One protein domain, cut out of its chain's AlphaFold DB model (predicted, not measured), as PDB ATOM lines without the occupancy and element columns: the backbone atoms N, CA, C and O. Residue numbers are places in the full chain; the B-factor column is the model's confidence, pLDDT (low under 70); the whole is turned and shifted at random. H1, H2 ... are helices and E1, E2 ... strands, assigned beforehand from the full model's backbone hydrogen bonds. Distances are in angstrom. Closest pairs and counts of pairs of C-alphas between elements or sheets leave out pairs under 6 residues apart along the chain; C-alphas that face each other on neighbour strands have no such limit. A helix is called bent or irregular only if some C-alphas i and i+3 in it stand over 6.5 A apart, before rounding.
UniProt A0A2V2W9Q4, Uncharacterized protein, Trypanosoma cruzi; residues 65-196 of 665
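Overview. This is residues 65 to 196 of the 665 residues of an uncharacterized protein of Trypanosoma cruzi (UniProt A0A2V2W9Q4). One strongly twisted sheet of seven strands forms a wall through the whole, with the long helix H1 packed along one face over E2 and E5, and the short helix H2 only grazing the sheet near E6. Residues 81 to 86 stick out. The printed part has 132 residues, with two named helices and seven named strands in the order E1 H1 E2 E3 E4 E5 E6 H2 E7; under half of the residues are in named elements, and the class is mixed, helices and strands. The sheet is mixed, E4 E3 E2 E5 E1 E6 E7, antiparallel from E4 to E2 and parallel from E2 to E7. The whole is compact and rounded, with a radius of gyration of the C-alphas of 14.1 A and spans of 38 by 38 by 31 A.

Along the chain. E1, residues 72 to 76, begins at C-alpha 72 (139.255, 145.667, 105.441). H1, residues 86 to 100, is 21.8 A long and begins at C-alpha 86 (134.819, 128.918, 123.626); it is neither bent nor irregular, but only just: C-alphas 87 and 90 are 6.3 A apart. E2, residues 108 to 112, is 13.5 A long, and E3, residues 118 to 122, is 13.1 A long. E4 is residues 128 to 130 and E5 is residues 141 to 144. E6, residues 162 to 166, is 13.2 A long, H2 is residues 173 to 180, and E7, residues 191 to 195, ends at C-alpha 195 (148.144, 143.887, 114.481).

Arrangement. E5 is parallel to E1, with N 143 and O 73 2.8 A apart, and to E2, with N 110 and O 142 2.8 A apart. E1, H1 and E2 form a split strand-helix-strand unit, two strands running the same way with E5 between them, with a right-handed crossover. H1 is on the sheet at a height of 10.0 A, two layers, and runs along the strands, at 9 degrees to E2 on the local plane; the closest C-alphas are those of Leu 98 and Val 109, 6.7 A. E2, E3 and E4 form a meander, each strand the antiparallel neighbour of the one before; E2 and E3 are a hairpin, with N 111 and O 119 2.8 A apart, and so are E3 and E4, with N 120 and O 129 2.8 A apart. On the other side of E1, E6 is parallel to it, with N 164 and O 74 2.9 A apart. E6, H2 and E7 form a strand-helix-strand unit, two parallel neighbour strands with a helix between them along the chain, its crossover right-handed; N 163 and O 191 are 2.8 A apart. H2 only grazes the sheet, with its residues 176 to 180. Every O i to N i+4 pair is within hydrogen-bond range in H2, and 7 of 11 in H1.

Size, cuts and confidence. The C-alphas farthest apart, those of His 83 and Lys 188, are 40.1 A apart. The printed part has no cut. The link from E5 to E6, residues 145 to 161, is long. The mean pLDDT of the printed part is 72.9; residues 65 to 93 and 147 to 153 are under 70.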
ATOM      1  N   TRP A  65     142.287 151.605 118.525       22.06
ATOM      2  CA  TRP A  65     143.438 151.475 117.622       22.06
ATOM      3  C   TRP A  65     143.057 151.055 116.192       22.06
ATOM      4  O   TRP A  65     143.885 151.109 115.286       22.06
ATOM      5  N   ILE A  66     141.796 150.679 115.957       29.67
ATOM      6  CA  ILE A  66     141.260 150.268 114.652       29.67
ATOM      7  C   ILE A  66     140.539 151.468 114.014       29.67
ATOM      8  O   ILE A  66     139.360 151.414 113.674       29.67
ATOM      9  N   VAL A  67     141.244 152.594 113.864       25.89
ATOM     10  CA  VAL A  67     140.791 153.702 113.008       25.89
ATOM     11  C   VAL A  67     141.256 153.380 111.590       25.89
ATOM     12  O   VAL A  67     142.441 153.455 111.273       25.89
ATOM     13  N   LEU A  68     140.330 152.921 110.745       34.12
ATOM     14  CA  LEU A  68     140.651 152.338 109.442       34.12
ATOM     15  C   LEU A  68     140.361 153.316 108.296       34.12
ATOM     16  O   LEU A  68     139.197 153.599 108.031       34.12
ATOM     17  N   PRO A  69     141.379 153.776 107.549       28.86
ATOM     18  CA  PRO A  69     141.176 154.667 106.406       28.86
ATOM     19  C   PRO A  69     140.762 153.947 105.103       28.86
ATOM     20  O   PRO A  69     140.599 154.608 104.082       28.86
ATOM     21  N   ARG A  70     140.646 152.603 105.078       36.50
ATOM     22  CA  ARG A  70     140.387 151.794 103.860       36.50
ATOM     23  C   ARG A  70     139.609 150.497 104.155       36.50
ATOM     24  O   ARG A  70     139.688 150.015 105.287       36.50
ATOM     25  N   PRO A  71     138.895 149.912 103.167       38.84
ATOM     26  CA  PRO A  71     138.069 148.722 103.377       38.84
ATOM     27  C   PRO A  71     138.915 147.478 103.720       38.84
ATOM     28  O   PRO A  71     139.832 147.100 102.992       38.84
ATOM     29  N   ILE A  72     138.618 146.866 104.869       45.78
ATOM     30  CA  ILE A  72     139.255 145.667 105.441       45.78
ATOM     31  C   ILE A  72     138.263 144.510 105.457       45.78
ATOM     32  O   ILE A  72     137.230 144.613 106.101       45.78
ATOM     33  N   HIS A  73     138.580 143.390 104.806       52.06
ATOM     34  CA  HIS A  73     137.645 142.260 104.696       52.06
ATOM     35  C   HIS A  73     138.103 140.977 105.413       52.06
ATOM     36  O   HIS A  73     137.462 139.951 105.223       52.06
ATOM     37  N   LEU A  74     139.146 141.013 106.257       39.00
ATOM     38  CA  LEU A  74     139.547 139.867 107.094       39.00
ATOM     39  C   LEU A  74     139.997 140.295 108.494       39.00
ATOM     40  O   LEU A  74     140.799 141.223 108.601       39.00
ATOM     41  N   ILE A  75     139.538 139.601 109.539       51.44
ATOM     42  CA  ILE A  75     140.019 139.766 110.922       51.44
ATOM     43  C   ILE A  75     140.276 138.378 111.519       51.44
ATOM     44  O   ILE A  75     139.344 137.580 111.605       51.44
ATOM     45  N   MET A  76     141.517 138.119 111.944       45.91
ATOM     46  CA  MET A  76     141.933 136.901 112.654       45.91
ATOM     47  C   MET A  76     142.452 137.247 114.059       45.91
ATOM     48  O   MET A  76     143.589 137.713 114.165       45.91
ATOM     49  N   PRO A  77     141.654 137.086 115.134       44.03
ATOM     50  CA  PRO A  77     142.108 137.254 116.514       44.03
ATOM     51  C   PRO A  77     142.780 135.975 117.063       44.03
ATOM     52  O   PRO A  77     142.184 134.907 116.983       44.03
ATOM     53  N   SER A  78     143.963 136.089 117.677       37.41
ATOM     54  CA  SER A  78     144.668 134.984 118.360       37.41
ATOM     55  C   SER A  78     144.771 135.157 119.889       37.41
ATOM     56  O   SER A  78     145.149 134.228 120.590       37.41
ATOM     57  N   LEU A  79     144.366 136.297 120.463       34.66
ATOM     58  CA  LEU A  79     144.416 136.506 121.919       34.66
ATOM     59  C   LEU A  79     143.052 136.860 122.491       34.66
ATOM     60  O   LEU A  79     142.584 137.976 122.286       34.66
ATOM     61  N   MET A  80     142.441 135.941 123.248       33.97
ATOM     62  CA  MET A  80     141.315 136.253 124.134       33.97
ATOM     63  C   MET A  80     141.445 135.497 125.473       33.97
ATOM     64  O   MET A  80     141.648 134.285 125.448       33.97
ATOM     65  N   PRO A  81     141.292 136.177 126.627       30.64
ATOM     66  CA  PRO A  81     141.586 135.640 127.964       30.64
ATOM     67  C   PRO A  81     140.752 134.406 128.342       30.64
ATOM     68  O   PRO A  81     139.577 134.313 127.995       30.64
ATOM     69  N   GLU A  82     141.369 133.486 129.087       34.72
ATOM     70  CA  GLU A  82     140.998 132.075 129.304       34.72
ATOM     71  C   GLU A  82     139.597 131.804 129.911       34.72
ATOM     72  O   GLU A  82     139.011 130.764 129.627       34.72
ATOM     73  N   HIS A  83     138.954 132.745 130.611       33.62
ATOM     74  CA  HIS A  83     137.830 132.439 131.524       33.62
ATOM     75  C   HIS A  83     136.371 132.529 130.999       33.62
ATOM     76  O   HIS A  83     135.449 132.670 131.799       33.62
ATOM     77  N   LEU A  84     136.084 132.438 129.695       30.05
ATOM     78  CA  LEU A  84     134.687 132.436 129.190       30.05
ATOM     79  C   LEU A  84     134.477 131.394 128.087       30.05
ATOM     80  O   LEU A  84     134.999 131.586 127.011       30.05
ATOM     81  N   SER A  85     133.739 130.305 128.288       29.88
ATOM     82  CA  SER A  85     133.440 129.238 127.291       29.88
ATOM     83  C   SER A  85     133.622 129.577 125.778       29.88
ATOM     84  O   SER A  85     133.070 130.554 125.255       29.88
ATOM     85  N   ARG A  86     134.406 128.749 125.050       37.47
ATOM     86  CA  ARG A  86     134.819 128.918 123.626       37.47
ATOM     87  C   ARG A  86     133.651 129.266 122.674       37.47
ATOM     88  O   ARG A  86     133.789 130.123 121.800       37.47
ATOM     89  N   THR A  87     132.467 128.689 122.891       35.66
ATOM     90  CA  THR A  87     131.254 128.873 122.064       35.66
ATOM     91  C   THR A  87     130.527 130.209 122.274       35.66
ATOM     92  O   THR A  87     129.885 130.724 121.348       35.66
ATOM     93  N   TRP A  88     130.649 130.820 123.456       34.00
ATOM     94  CA  TRP A  88     130.097 132.149 123.747       34.00
ATOM     95  C   TRP A  88     130.982 133.276 123.185       34.00
ATOM     96  O   TRP A  88     130.461 134.326 122.793       34.00
ATOM     97  N   ARG A  89     132.299 133.039 123.049       48.38
ATOM     98  CA  ARG A  89     133.296 134.006 122.547       48.38
ATOM     99  C   ARG A  89     133.060 134.406 121.081       48.38
ATOM    100  O   ARG A  89     132.797 135.572 120.800       48.38
ATOM    101  N   THR A  90     133.078 133.494 120.112       50.16
ATOM    102  CA  THR A  90     133.040 133.881 118.679       50.16
ATOM    103  C   THR A  90     131.699 134.481 118.224       50.16
ATOM    104  O   THR A  90     131.659 135.308 117.309       50.16
ATOM    105  N   ARG A  91     130.568 134.110 118.845       54.72
ATOM    106  CA  ARG A  91     129.228 134.643 118.499       54.72
ATOM    107  C   ARG A  91     129.077 136.135 118.818       54.72
ATOM    108  O   ARG A  91     128.560 136.867 117.974       54.72
ATOM    109  N   MET A  92     129.548 136.584 119.982       58.69
ATOM    110  CA  MET A  92     129.438 137.987 120.405       58.69
ATOM    111  C   MET A  92     130.393 138.893 119.618       58.69
ATOM    112  O   MET A  92     129.999 139.974 119.188       58.69
ATOM    113  N   TRP A  93     131.617 138.427 119.349       64.81
ATOM    114  CA  TRP A  93     132.640 139.215 118.655       64.81
ATOM    115  C   TRP A  93     132.274 139.565 117.211       64.81
ATOM    116  O   TRP A  93     132.498 140.696 116.791       64.81
ATOM    117  N   ARG A  94     131.657 138.650 116.456       71.75
ATOM    118  CA  ARG A  94     131.235 138.913 115.066       71.75
ATOM    119  C   ARG A  94     130.149 139.990 114.985       71.75
ATOM    120  O   ARG A  94     130.265 140.916 114.186       71.75
ATOM    121  N   GLY A  95     129.136 139.907 115.852       75.00
ATOM    122  CA  GLY A  95     128.096 140.935 115.966       75.00
ATOM    123  C   GLY A  95     128.645 142.266 116.489       75.00
ATOM    124  O   GLY A  95     128.310 143.322 115.960       75.00
ATOM    125  N   TYR A  96     129.552 142.215 117.466       77.81
ATOM    126  CA  TYR A  96     130.219 143.392 118.020       77.81
ATOM    127  C   TYR A  96     131.096 144.112 116.983       77.81
ATOM    128  O   TYR A  96     130.991 145.327 116.830       77.81
ATOM    129  N   LEU A  97     131.917 143.377 116.225       77.62
ATOM    130  CA  LEU A  97     132.751 143.923 115.152       77.62
ATOM    131  C   LEU A  97     131.896 144.518 114.037       77.62
ATOM    132  O   LEU A  97     132.157 145.643 113.617       77.62
ATOM    133  N   LEU A  98     130.843 143.816 113.602       82.06
ATOM    134  CA  LEU A  98     129.907 144.361 112.621       82.06
ATOM    135  C   LEU A  98     129.245 145.645 113.150       82.06
ATOM    136  O   LEU A  98     129.140 146.612 112.410       82.06
ATOM    137  N   GLY A  99     128.883 145.709 114.434       80.38
ATOM    138  CA  GLY A  99     128.321 146.912 115.057       80.38
ATOM    139  C   GLY A  99     129.294 148.094 115.163       80.38
ATOM    140  O   GLY A  99     128.863 149.242 115.085       80.38
ATOM    141  N   LYS A 100     130.600 147.841 115.321       80.31
ATOM    142  CA  LYS A 100     131.635 148.886 115.451       80.31
ATOM    143  C   LYS A 100     132.228 149.340 114.116       80.31
ATOM    144  O   LYS A 100     132.644 150.488 114.002       80.31
ATOM    145  N   LEU A 101     132.288 148.462 113.117       81.38
ATOM    146  CA  LEU A 101     132.796 148.798 111.788       81.38
ATOM    147  C   LEU A 101     131.788 149.659 111.018       81.38
ATOM    148  O   LEU A 101     130.575 149.502 111.172       81.38
ATOM    149  N   SER A 102     132.294 150.543 110.152       81.75
ATOM    150  CA  SER A 102     131.461 151.509 109.428       81.75
ATOM    151  C   SER A 102     130.376 150.826 108.578       81.75
ATOM    152  O   SER A 102     130.703 149.948 107.770       81.75
ATOM    153  N   PRO A 103     129.102 151.248 108.696       81.75
ATOM    154  CA  PRO A 103     128.021 150.761 107.840       81.75
ATOM    155  C   PRO A 103     128.190 151.186 106.375       81.75
ATOM    156  O   PRO A 103     127.607 150.569 105.494       81.75
ATOM    157  N   ALA A 104     129.021 152.196 106.085       82.00
ATOM    158  CA  ALA A 104     129.338 152.582 104.710       82.00
ATOM    159  C   ALA A 104     130.242 151.559 103.995       82.00
ATOM    160  O   ALA A 104     130.286 151.536 102.769       82.00
ATOM    161  N   LEU A 105     130.969 150.729 104.756       80.50
ATOM    162  CA  LEU A 105     131.951 149.778 104.227       80.50
ATOM    163  C   LEU A 105     131.470 148.321 104.291       80.50
ATOM    164  O   LEU A 105     131.848 147.528 103.431       80.50
ATOM    165  N   PHE A 106     130.654 147.955 105.290       86.31
ATOM    166  CA  PHE A 106     130.260 146.559 105.513       86.31
ATOM    167  C   PHE A 106     128.788 146.389 105.862       86.31
ATOM    168  O   PHE A 106     128.335 146.848 106.912       86.31
ATOM    169  N   ASP A 107     128.103 145.578 105.068       88.50
ATOM    170  CA  ASP A 107     126.709 145.185 105.253       88.50
ATOM    171  C   ASP A 107     126.575 143.792 105.886       88.50
ATOM    172  O   ASP A 107     125.477 143.401 106.274       88.50
ATOM    173  N   GLY A 108     127.665 143.028 106.022       88.19
ATOM    174  CA  GLY A 108     127.631 141.725 106.685       88.19
ATOM    175  C   GLY A 108     128.996 141.113 106.996       88.19
ATOM    176  O   GLY A 108     130.025 141.539 106.465       88.19
ATOM    177  N   VAL A 109     128.988 140.098 107.862       89.81
ATOM    178  CA  VAL A 109     130.175 139.320 108.253       89.81
ATOM    179  C   VAL A 109     130.000 137.846 107.913       89.81
ATOM    180  O   VAL A 109     129.024 137.227 108.333       89.81
ATOM    181  N   VAL A 110     130.947 137.290 107.160       88.69
ATOM    182  CA  VAL A 110     131.040 135.867 106.830       88.69
ATOM    183  C   VAL A 110     131.787 135.131 107.938       88.69
ATOM    184  O   VAL A 110     132.804 135.621 108.428       88.69
ATOM    185  N   PHE A 111     131.286 133.969 108.338       86.56
ATOM    186  CA  PHE A 111     131.868 133.121 109.371       86.56
ATOM    187  C   PHE A 111     131.457 131.658 109.183       86.56
ATOM    188  O   PHE A 111     130.541 131.369 108.413       86.56
ATOM    189  N   LEU A 112     132.101 130.750 109.913       83.00
ATOM    190  CA  LEU A 112     131.733 129.334 109.956       83.00
ATOM    191  C   LEU A 112     130.907 129.042 111.210       83.00
ATOM    192  O   LEU A 112     131.224 129.524 112.308       83.00
ATOM    193  N   ASP A 113     129.773 128.367 111.018       82.69
ATOM    194  CA  ASP A 113     128.942 127.900 112.126       82.69
ATOM    195  C   ASP A 113     129.487 126.599 112.728       82.69
ATOM    196  O   ASP A 113     130.466 126.048 112.251       82.69
ATOM    197  N   SER A 114     128.850 126.092 113.784       78.12
ATOM    198  CA  SER A 114     129.260 124.852 114.465       78.12
ATOM    199  C   SER A 114     129.036 123.575 113.641       78.12
ATOM    200  O   SER A 114     128.982 122.492 114.206       78.12
ATOM    201  N   LYS A 115     128.738 123.702 112.346       79.75
ATOM    202  CA  LYS A 115     128.607 122.601 111.388       79.75
ATOM    203  C   LYS A 115     129.516 122.845 110.174       79.75
ATOM    204  O   LYS A 115     129.205 122.360 109.089       79.75
ATOM    205  N   ASP A 116     130.522 123.710 110.323       79.31
ATOM    206  CA  ASP A 116     131.452 124.151 109.275       79.31
ATOM    207  C   ASP A 116     130.794 124.750 108.029       79.31
ATOM    208  O   ASP A 116     131.355 124.777 106.929       79.31
ATOM    209  N   ARG A 117     129.578 125.289 108.166       84.50
ATOM    210  CA  ARG A 117     128.881 125.912 107.039       84.50
ATOM    211  C   ARG A 117     129.253 127.377 106.949       84.50
ATOM    212  O   ARG A 117     129.243 128.107 107.940       84.50
ATOM    213  N   GLN A 118     129.502 127.836 105.727       88.25
ATOM    214  CA  GLN A 118     129.739 129.249 105.452       88.25
ATOM    215  C   GLN A 118     128.437 130.036 105.622       88.25
ATOM    216  O   GLN A 118     127.533 129.978 104.780       88.25
ATOM    217  N   MET A 119     128.361 130.810 106.697       90.00
ATOM    218  CA  MET A 119     127.224 131.653 107.050       90.00
ATOM    219  C   MET A 119     127.603 133.128 106.945       90.00
ATOM    220  O   MET A 119     128.759 133.508 107.111       90.00
ATOM    221  N   ILE A 120     126.620 133.985 106.694       90.81
ATOM    222  CA  ILE A 120     126.772 135.436 106.752       90.81
ATOM    223  C   ILE A 120     125.724 136.032 107.681       90.81
ATOM    224  O   ILE A 120     124.534 135.744 107.568       90.81
ATOM    225  N   LEU A 121     126.188 136.862 108.614       90.75
ATOM    226  CA  LEU A 121     125.346 137.695 109.462       90.75
ATOM    227  C   LEU A 121     125.151 139.041 108.764       90.75
ATOM    228  O   LEU A 121     126.118 139.778 108.556       90.75
ATOM    229  N   GLN A 122     123.911 139.343 108.394       91.19
ATOM    230  CA  GLN A 122     123.534 140.588 107.727       91.19
ATOM    231  C   GLN A 122     123.329 141.707 108.756       91.19
ATOM    232  O   GLN A 122     122.715 141.502 109.803       91.19
ATOM    233  N   ARG A 123     123.822 142.913 108.459       88.00
ATOM    234  CA  ARG A 123     123.688 144.088 109.336       88.00
ATOM    235  C   ARG A 123     122.255 144.622 109.369       88.00
ATOM    236  O   ARG A 123     121.813 145.074 110.414       88.00
ATOM    237  N   SER A 124     121.555 144.591 108.235       84.81
ATOM    238  CA  SER A 124     120.245 145.233 108.052       84.81
ATOM    239  C   SER A 124     119.137 144.631 108.917       84.81
ATOM    240  O   SER A 124     118.315 145.362 109.453       84.81
ATOM    241  N   ASN A 125     119.111 143.305 109.047       83.50
ATOM    242  CA  ASN A 125     118.039 142.553 109.706       83.50
ATOM    243  C   ASN A 125     118.554 141.601 110.803       83.50
ATOM    244  O   ASN A 125     117.757 140.926 111.447       83.50
ATOM    245  N   GLY A 126     119.876 141.507 111.003       83.94
ATOM    246  CA  GLY A 126     120.486 140.584 111.964       83.94
ATOM    247  C   GLY A 126     120.348 139.101 111.601       83.94
ATOM    248  O   GLY A 126     120.679 138.243 112.425       83.94
ATOM    249  N   LEU A 127     119.869 138.773 110.395       85.75
ATOM    250  CA  LEU A 127     119.658 137.395 109.966       85.75
ATOM    251  C   LEU A 127     120.984 136.703 109.656       85.75
ATOM    252  O   LEU A 127     121.930 137.295 109.128       85.75
ATOM    253  N   LYS A 128     121.019 135.408 109.968       90.00
ATOM    254  CA  LYS A 128     122.111 134.496 109.632       90.00
ATOM    255  C   LYS A 128     121.637 133.588 108.513       90.00
ATOM    256  O   LYS A 128     120.747 132.770 108.728       90.00
ATOM    257  N   VAL A 129     122.241 133.722 107.342       91.38
ATOM    258  CA  VAL A 129     121.894 132.924 106.159       91.38
ATOM    259  C   VAL A 129     123.149 132.276 105.578       91.38
ATOM    260  O   VAL A 129     124.246 132.797 105.793       91.38
ATOM    261  N   PRO A 130     123.041 131.150 104.857       91.19
ATOM    262  CA  PRO A 130     124.158 130.611 104.091       91.19
ATOM    263  C   PRO A 130     124.731 131.660 103.130       91.19
ATOM    264  O   PRO A 130     123.979 132.397 102.490       91.19
ATOM    265  N   VAL A 131     126.058 131.714 102.982       87.62
ATOM    266  CA  VAL A 131     126.730 132.691 102.100       87.62
ATOM    267  C   VAL A 131     126.216 132.605 100.661       87.62
ATOM    268  O   VAL A 131     126.055 133.639 100.017       87.62
ATOM    269  N   ALA A 132     125.905 131.397 100.181       86.06
ATOM    270  CA  ALA A 132     125.355 131.156  98.847       86.06
ATOM    271  C   ALA A 132     123.959 131.772  98.625       86.06
ATOM    272  O   ALA A 132     123.574 132.015  97.488       86.06
ATOM    273  N   GLN A 133     123.211 132.032  99.700       86.81
ATOM    274  CA  GLN A 133     121.863 132.611  99.662       86.81
ATOM    275  C   GLN A 133     121.868 134.126  99.918       86.81
ATOM    276  O   GLN A 133     120.815 134.757  99.959       86.81
ATOM    277  N   SER A 134     123.043 134.729 100.118       86.19
ATOM    278  CA  SER A 134     123.170 136.151 100.416       86.19
ATOM    279  C   SER A 134     123.514 136.965  99.178       86.19
ATOM    280  O   SER A 134     124.496 136.688  98.493       86.19
ATOM    281  N   GLY A 135     122.756 138.038  98.951       84.94
ATOM    282  CA  GLY A 135     123.026 139.025  97.901       84.94
ATOM    283  C   GLY A 135     124.122 140.044  98.244       84.94
ATOM    284  O   GLY A 135     124.366 140.955  97.458       84.94
ATOM    285  N   ILE A 136     124.777 139.944  99.410       85.69
ATOM    286  CA  ILE A 136     125.809 140.914  99.807       85.69
ATOM    287  C   ILE A 136     127.078 140.697  98.975       85.69
ATOM    288  O   ILE A 136     127.734 139.650  99.064       85.69
ATOM    289  N   ALA A 137     127.448 141.728  98.212       84.25
ATOM    290  CA  ALA A 137     128.648 141.756  97.385       84.25
ATOM    291  C   ALA A 137     129.930 141.496  98.199       84.25
ATOM    292  O   ALA A 137     130.051 141.897  99.357       84.25
ATOM    293  N   LEU A 138     130.934 140.882  97.559       82.69
ATOM    294  CA  LEU A 138     132.245 140.589  98.165       82.69
ATOM    295  C   LEU A 138     132.927 141.833  98.758       82.69
ATOM    296  O   LEU A 138     133.587 141.742  99.785       82.69
ATOM    297  N   THR A 139     132.739 142.992  98.129       84.12
ATOM    298  CA  THR A 139     133.302 144.287  98.542       84.12
ATOM    299  C   THR A 139     132.521 144.972  99.660       84.12
ATOM    300  O   THR A 139     132.961 146.004 100.149       84.12
ATOM    301  N   ARG A 140     131.369 144.426 100.069       85.19
ATOM    302  CA  ARG A 140     130.526 144.964 101.149       85.19
ATOM    303  C   ARG A 140     130.387 143.997 102.323       85.19
ATOM    304  O   ARG A 140     129.526 144.173 103.178       85.19
ATOM    305  N   ARG A 141     131.235 142.970 102.402       87.25
ATOM    306  CA  ARG A 141     131.266 142.006 103.514       87.25
ATOM    307  C   ARG A 141     132.685 141.735 103.968       87.25
ATOM    308  O   ARG A 141     133.581 141.750 103.137       87.25
ATOM    309  N   PHE A 142     132.901 141.449 105.243       87.31
ATOM    310  CA  PHE A 142     134.193 140.953 105.729       87.31
ATOM    311  C   PHE A 142     134.070 139.511 106.206       87.31
ATOM    312  O   PHE A 142     132.987 139.074 106.577       87.31
ATOM    313  N   THR A 143     135.167 138.769 106.189       86.12
ATOM    314  CA  THR A 143     135.237 137.390 106.666       86.12
ATOM    315  C   THR A 143     135.962 137.357 108.004       86.12
ATOM    316  O   THR A 143     137.006 137.986 108.184       86.12
ATOM    317  N   PHE A 144     135.399 136.633 108.958       85.50
ATOM    318  CA  PHE A 144     136.016 136.358 110.243       85.50
ATOM    319  C   PHE A 144     136.447 134.895 110.271       85.50
ATOM    320  O   PHE A 144     135.596 134.007 110.195       85.50
ATOM    321  N   PHE A 145     137.752 134.665 110.388       78.38
ATOM    322  CA  PHE A 145     138.315 133.343 110.640       78.38
ATOM    323  C   PHE A 145     138.764 133.297 112.099       78.38
ATOM    324  O   PHE A 145     139.508 134.174 112.543       78.38
ATOM    325  N   ASP A 146     138.297 132.298 112.839       74.88
ATOM    326  CA  ASP A 146     138.947 131.906 114.087       74.88
ATOM    327  C   ASP A 146     140.095 130.927 113.780       74.88
ATOM    328  O   ASP A 146     140.305 130.550 112.626       74.88
ATOM    329  N   GLN A 147     140.858 130.563 114.810       66.38
ATOM    330  CA  GLN A 147     142.048 129.723 114.675       66.38
ATOM    331  C   GLN A 147     141.726 128.326 114.121       66.38
ATOM    332  O   GLN A 147     142.399 127.879 113.194       66.38
ATOM    333  N   VAL A 148     140.662 127.688 114.624       66.19
ATOM    334  CA  VAL A 148     140.247 126.329 114.231       66.19
ATOM    335  C   VAL A 148     139.861 126.278 112.755       66.19
ATOM    336  O   VAL A 148     140.265 125.373 112.037       66.19
ATOM    337  N   HIS A 149     139.186 127.306 112.242       66.94
ATOM    338  CA  HIS A 149     138.769 127.336 110.844       66.94
ATOM    339  C   HIS A 149     139.805 127.954 109.882       66.94
ATOM    340  O   HIS A 149     139.474 128.363 108.759       66.94
ATOM    341  N   THR A 150     141.073 128.053 110.291       61.94
ATOM    342  CA  THR A 150     142.172 128.413 109.378       61.94
ATOM    343  C   THR A 150     142.663 127.223 108.541       61.94
ATOM    344  O   THR A 150     143.396 127.423 107.571       61.94
ATOM    345  N   THR A 151     142.251 125.989 108.846       61.41
ATOM    346  CA  THR A 151     142.400 124.731 108.072       61.41
ATOM    347  C   THR A 151     141.152 124.454 107.227       61.41
ATOM    348  O   THR A 151     140.061 124.913 107.535       61.41
ATOM    349  N   GLY A 152     141.304 123.723 106.114       62.34
ATOM    350  CA  GLY A 152     140.184 123.064 105.412       62.34
ATOM    351  C   GLY A 152     139.158 123.932 104.661       62.34
ATOM    352  O   GLY A 152     138.568 123.451 103.702       62.34
ATOM    353  N   THR A 153     138.979 125.214 105.002       68.69
ATOM    354  CA  THR A 153     137.894 126.041 104.437       68.69
ATOM    355  C   THR A 153     138.382 127.065 103.409       68.69
ATOM    356  O   THR A 153     139.335 127.814 103.658       68.69
ATOM    357  N   ASP A 154     137.689 127.153 102.267       77.19
ATOM    358  CA  ASP A 154     137.916 128.173 101.235       77.19
ATOM    359  C   ASP A 154     136.747 129.171 101.150       77.19
ATOM    360  O   ASP A 154     135.646 128.843 100.702       77.19
ATOM    361  N   VAL A 155     136.985 130.415 101.582       80.12
ATOM    362  CA  VAL A 155     136.028 131.526 101.448       80.12
ATOM    363  C   VAL A 155     136.596 132.538 100.464       80.12
ATOM    364  O   VAL A 155     137.604 133.189 100.747       80.12
ATOM    365  N   LYS A 156     135.924 132.712  99.321       82.38
ATOM    366  CA  LYS A 156     136.336 133.674  98.289       82.38
ATOM    367  C   LYS A 156     136.368 135.099  98.852       82.38
ATOM    368  O   LYS A 156     135.363 135.586  99.372       82.38
ATOM    369  N   GLN A 157     137.511 135.766  98.690       83.50
ATOM    370  CA  GLN A 157     137.731 137.165  99.074       83.50
ATOM    371  C   GLN A 157     137.793 138.074  97.835       83.50
ATOM    372  O   GLN A 157     138.066 137.611  96.729       83.50
ATOM    373  N   ALA A 158     137.565 139.378  98.014       82.62
ATOM    374  CA  ALA A 158     137.714 140.362  96.937       82.62
ATOM    375  C   ALA A 158     139.175 140.461  96.437       82.62
ATOM    376  O   ALA A 158     140.119 140.188  97.173       82.62
ATOM    377  N   ALA A 159     139.407 140.890  95.196       82.06
ATOM    378  CA  ALA A 159     140.770 140.959  94.646       82.06
ATOM    379  C   ALA A 159     141.678 141.988  95.361       82.06
ATOM    380  O   ALA A 159     142.884 141.789  95.460       82.06
ATOM    381  N   SER A 160     141.102 143.065  95.901       81.12
ATOM    382  CA  SER A 160     141.816 144.170  96.561       81.12
ATOM    383  C   SER A 160     141.729 144.146  98.096       81.12
ATOM    384  O   SER A 160     141.985 145.161  98.749       81.12
ATOM    385  N   VAL A 161     141.349 143.010  98.703       81.12
ATOM    386  CA  VAL A 161     141.169 142.934 100.162       81.12
ATOM    387  C   VAL A 161     142.489 143.103 100.920       81.12
ATOM    388  O   VAL A 161     143.524 142.533 100.574       81.12
ATOM    389  N   THR A 162     142.419 143.846 102.025       84.25
ATOM    390  CA  THR A 162     143.431 143.803 103.083       84.25
ATOM    391  C   THR A 162     142.926 142.984 104.267       84.25
ATOM    392  O   THR A 162     141.840 143.254 104.789       84.25
ATOM    393  N   ALA A 163     143.719 142.004 104.683       85.31
ATOM    394  CA  ALA A 163     143.487 141.208 105.873       85.31
ATOM    395  C   ALA A 163     144.222 141.767 107.085       85.31
ATOM    396  O   ALA A 163     145.346 142.252 106.964       85.31
ATOM    397  N   VAL A 164     143.596 141.648 108.251       86.88
ATOM    398  CA  VAL A 164     144.212 141.901 109.549       86.88
ATOM    399  C   VAL A 164     144.495 140.564 110.222       86.88
ATOM    400  O   VAL A 164     143.573 139.786 110.481       86.88
ATOM    401  N   VAL A 165     145.769 140.322 110.515       84.44
ATOM    402  CA  VAL A 165     146.243 139.153 111.257       84.44
ATOM    403  C   VAL A 165     146.730 139.629 112.616       84.44
ATOM    404  O   VAL A 165     147.555 140.540 112.696       84.44
ATOM    405  N   THR A 166     146.206 139.037 113.680       83.00
ATOM    406  CA  THR A 166     146.727 139.239 115.036       83.00
ATOM    407  C   THR A 166     147.505 138.005 115.470       83.00
ATOM    408  O   THR A 166     147.274 136.915 114.945       83.00
ATOM    409  N   LEU A 167     148.411 138.182 116.428       81.12
ATOM    410  CA  LEU A 167     149.269 137.110 116.915       81.12
ATOM    411  C   LEU A 167     149.046 136.845 118.400       81.12
ATOM    412  O   LEU A 167     148.828 137.786 119.161       81.12
ATOM    413  N   GLY A 168     149.123 135.574 118.785       77.94
ATOM    414  CA  GLY A 168     149.101 135.096 120.162       77.94
ATOM    415  C   GLY A 168     150.460 134.629 120.640       77.94
ATOM    416  O   GLY A 168     151.366 134.441 119.835       77.94
ATOM    417  N   LYS A 169     150.600 134.484 121.966       77.31
ATOM    418  CA  LYS A 169     151.876 134.157 122.622       77.31
ATOM    419  C   LYS A 169     152.454 132.808 122.153       77.31
ATOM    420  O   LYS A 169     153.665 132.738 121.991       77.31
ATOM    421  N   ASP A 170     151.590 131.834 121.860       73.31
ATOM    422  CA  ASP A 170     151.972 130.452 121.527       73.31
ATOM    423  C   ASP A 170     151.803 130.132 120.031       73.31
ATOM    424  O   ASP A 170     151.829 128.974 119.630       73.31
ATOM    425  N   LEU A 171     151.611 131.149 119.179       79.88
ATOM    426  CA  LEU A 171     151.532 130.910 117.739       79.88
ATOM    427  C   LEU A 171     152.888 130.489 117.177       79.88
ATOM    428  O   LEU A 171     153.922 131.099 117.476       79.88
ATOM    429  N   VAL A 172     152.843 129.526 116.260       85.44
ATOM    430  CA  VAL A 172     153.992 129.108 115.459       85.44
ATOM    431  C   VAL A 172     153.898 129.635 114.027       85.44
ATOM    432  O   VAL A 172     152.847 130.085 113.553       85.44
ATOM    433  N   PHE A 173     155.012 129.578 113.293       87.19
ATOM    434  CA  PHE A 173     155.056 130.079 111.913       87.19
ATOM    435  C   PHE A 173     154.048 129.372 110.994       87.19
ATOM    436  O   PHE A 173     153.487 130.002 110.096       87.19
ATOM    437  N   ARG A 174     153.789 128.081 111.243       83.94
ATOM    438  CA  ARG A 174     152.806 127.281 110.501       83.94
ATOM    439  C   ARG A 174     151.414 127.912 110.561       83.94
ATOM    440  O   ARG A 174     150.843 128.177 109.505       83.94
ATOM    441  N   ASP A 175     150.914 128.214 111.756       82.31
ATOM    442  CA  ASP A 175     149.569 128.769 111.970       82.31
ATOM    443  C   ASP A 175     149.426 130.148 111.330       82.31
ATOM    444  O   ASP A 175     148.443 130.454 110.649       82.31
ATOM    445  N   TYR A 176     150.458 130.980 111.494       84.69
ATOM    446  CA  TYR A 176     150.519 132.293 110.869       84.69
ATOM    447  C   TYR A 176     150.465 132.195 109.342       84.69
ATOM    448  O   TYR A 176     149.648 132.867 108.707       84.69
ATOM    449  N   ALA A 177     151.307 131.346 108.745       84.94
ATOM    450  CA  ALA A 177     151.340 131.138 107.303       84.94
ATOM    451  C   ALA A 177     149.996 130.600 106.801       84.94
ATOM    452  O   ALA A 177     149.460 131.064 105.796       84.94
ATOM    453  N   GLN A 178     149.408 129.665 107.531       81.00
ATOM    454  CA  GLN A 178     148.129 129.065 107.207       81.00
ATOM    455  C   GLN A 178     146.962 130.060 107.219       81.00
ATOM    456  O   GLN A 178     146.126 130.045 106.303       81.00
ATOM    457  N   GLY A 179     146.919 130.938 108.223       79.50
ATOM    458  CA  GLY A 179     145.963 132.036 108.285       79.50
ATOM    459  C   GLY A 179     146.196 133.054 107.165       79.50
ATOM    460  O   GLY A 179     145.265 133.434 106.450       79.50
ATOM    461  N   ALA A 180     147.456 133.426 106.933       84.75
ATOM    462  CA  ALA A 180     147.858 134.327 105.858       84.75
ATOM    463  C   ALA A 180     147.453 133.800 104.470       84.75
ATOM    464  O   ALA A 180     146.895 134.550 103.671       84.75
ATOM    465  N   TYR A 181     147.646 132.508 104.192       83.38
ATOM    466  CA  TYR A 181     147.318 131.886 102.904       83.38
ATOM    467  C   TYR A 181     145.819 131.685 102.653       83.38
ATOM    468  O   TYR A 181     145.442 131.324 101.534       83.38
ATOM    469  N   ARG A 182     144.935 131.994 103.617       82.75
ATOM    470  CA  ARG A 182     143.499 132.176 103.312       82.75
ATOM    471  C   ARG A 182     143.294 133.310 102.307       82.75
ATOM    472  O   ARG A 182     142.358 133.292 101.508       82.75
ATOM    473  N   MET A 183     144.216 134.266 102.298       80.06
ATOM    474  CA  MET A 183     144.345 135.270 101.256       80.06
ATOM    475  C   MET A 183     145.081 134.636 100.065       80.06
ATOM    476  O   MET A 183     146.295 134.728  99.920       80.06
ATOM    477  N   ARG A 184     144.339 133.942  99.197       84.81
ATOM    478  CA  ARG A 184     144.895 133.223  98.030       84.81
ATOM    479  C   ARG A 184     145.689 134.117  97.064       84.81
ATOM    480  O   ARG A 184     146.497 133.620  96.289       84.81
ATOM    481  N   GLY A 185     145.439 135.427  97.088       83.06
ATOM    482  CA  GLY A 185     146.047 136.420  96.203       83.06
ATOM    483  C   GLY A 185     147.087 137.323  96.869       83.06
ATOM    484  O   GLY A 185     147.262 138.447  96.393       83.06
ATOM    485  N   VAL A 186     147.736 136.912  97.969       82.62
ATOM    486  CA  VAL A 186     148.806 137.722  98.599       82.62
ATOM    487  C   VAL A 186     149.881 138.052  97.562       82.62
ATOM    488  O   VAL A 186     150.355 137.184  96.835       82.62
ATOM    489  N   GLY A 187     150.225 139.337  97.447       74.81
ATOM    490  CA  GLY A 187     151.168 139.837  96.437       74.81
ATOM    491  C   GLY A 187     150.553 140.086  95.052       74.81
ATOM    492  O   GLY A 187     151.169 140.756  94.230       74.81
ATOM    493  N   LYS A 188     149.311 139.645  94.811       82.94
ATOM    494  CA  LYS A 188     148.518 139.869  93.587       82.94
ATOM    495  C   LYS A 188     147.275 140.719  93.885       82.94
ATOM    496  O   LYS A 188     146.149 140.333  93.591       82.94
ATOM    497  N   GLY A 189     147.482 141.870  94.527       82.44
ATOM    498  CA  GLY A 189     146.425 142.820  94.907       82.44
ATOM    499  C   GLY A 189     145.911 142.660  96.341       82.44
ATOM    500  O   GLY A 189     145.612 143.668  96.986       82.44
ATOM    501  N   GLN A 190     145.904 141.439  96.885       85.00
ATOM    502  CA  GLN A 190     145.566 141.210  98.288       85.00
ATOM    503  C   GLN A 190     146.757 141.491  99.210       85.00
ATOM    504  O   GLN A 190     147.916 141.242  98.859       85.00
ATOM    505  N   ARG A 191     146.474 142.017 100.407       86.25
ATOM    506  CA  ARG A 191     147.494 142.473 101.368       86.25
ATOM    507  C   ARG A 191     147.217 141.953 102.774       86.25
ATOM    508  O   ARG A 191     146.064 141.747 103.139       86.25
ATOM    509  N   LEU A 192     148.271 141.821 103.573       86.94
ATOM    510  CA  LEU A 192     148.200 141.499 105.000       86.94
ATOM    511  C   LEU A 192     148.631 142.714 105.829       86.94
ATOM    512  O   LEU A 192     149.504 143.482 105.414       86.94
ATOM    513  N   ARG A 193     148.025 142.891 107.001       87.81
ATOM    514  CA  ARG A 193     148.418 143.855 108.031       87.81
ATOM    515  C   ARG A 193     148.511 143.137 109.369       87.81
ATOM    516  O   ARG A 193     147.541 142.522 109.802       87.81
ATOM    517  N   LEU A 194     149.668 143.251 110.011       85.81
ATOM    518  CA  LEU A 194     149.917 142.681 111.330       85.81
ATOM    519  C   LEU A 194     149.452 143.643 112.411       85.81
ATOM    520  O   LEU A 194     149.854 144.807 112.420       85.81
ATOM    521  N   TYR A 195     148.594 143.160 113.300       85.81
ATOM    522  CA  TYR A 195     148.144 143.887 114.481       85.81
ATOM    523  C   TYR A 195     148.777 143.220 115.696       85.81
ATOM    524  O   TYR A 195     148.381 142.127 116.103       85.81
ATOM    525  N   LEU A 196     149.801 143.881 116.229       82.69
ATOM    526  CA  LEU A 196     150.606 143.394 117.340       82.69
ATOM    527  C   LEU A 196     150.197 144.131 118.608       82.69
ATOM    528  O   LEU A 196     150.145 145.362 118.623       82.69
TER     529      LEU A 196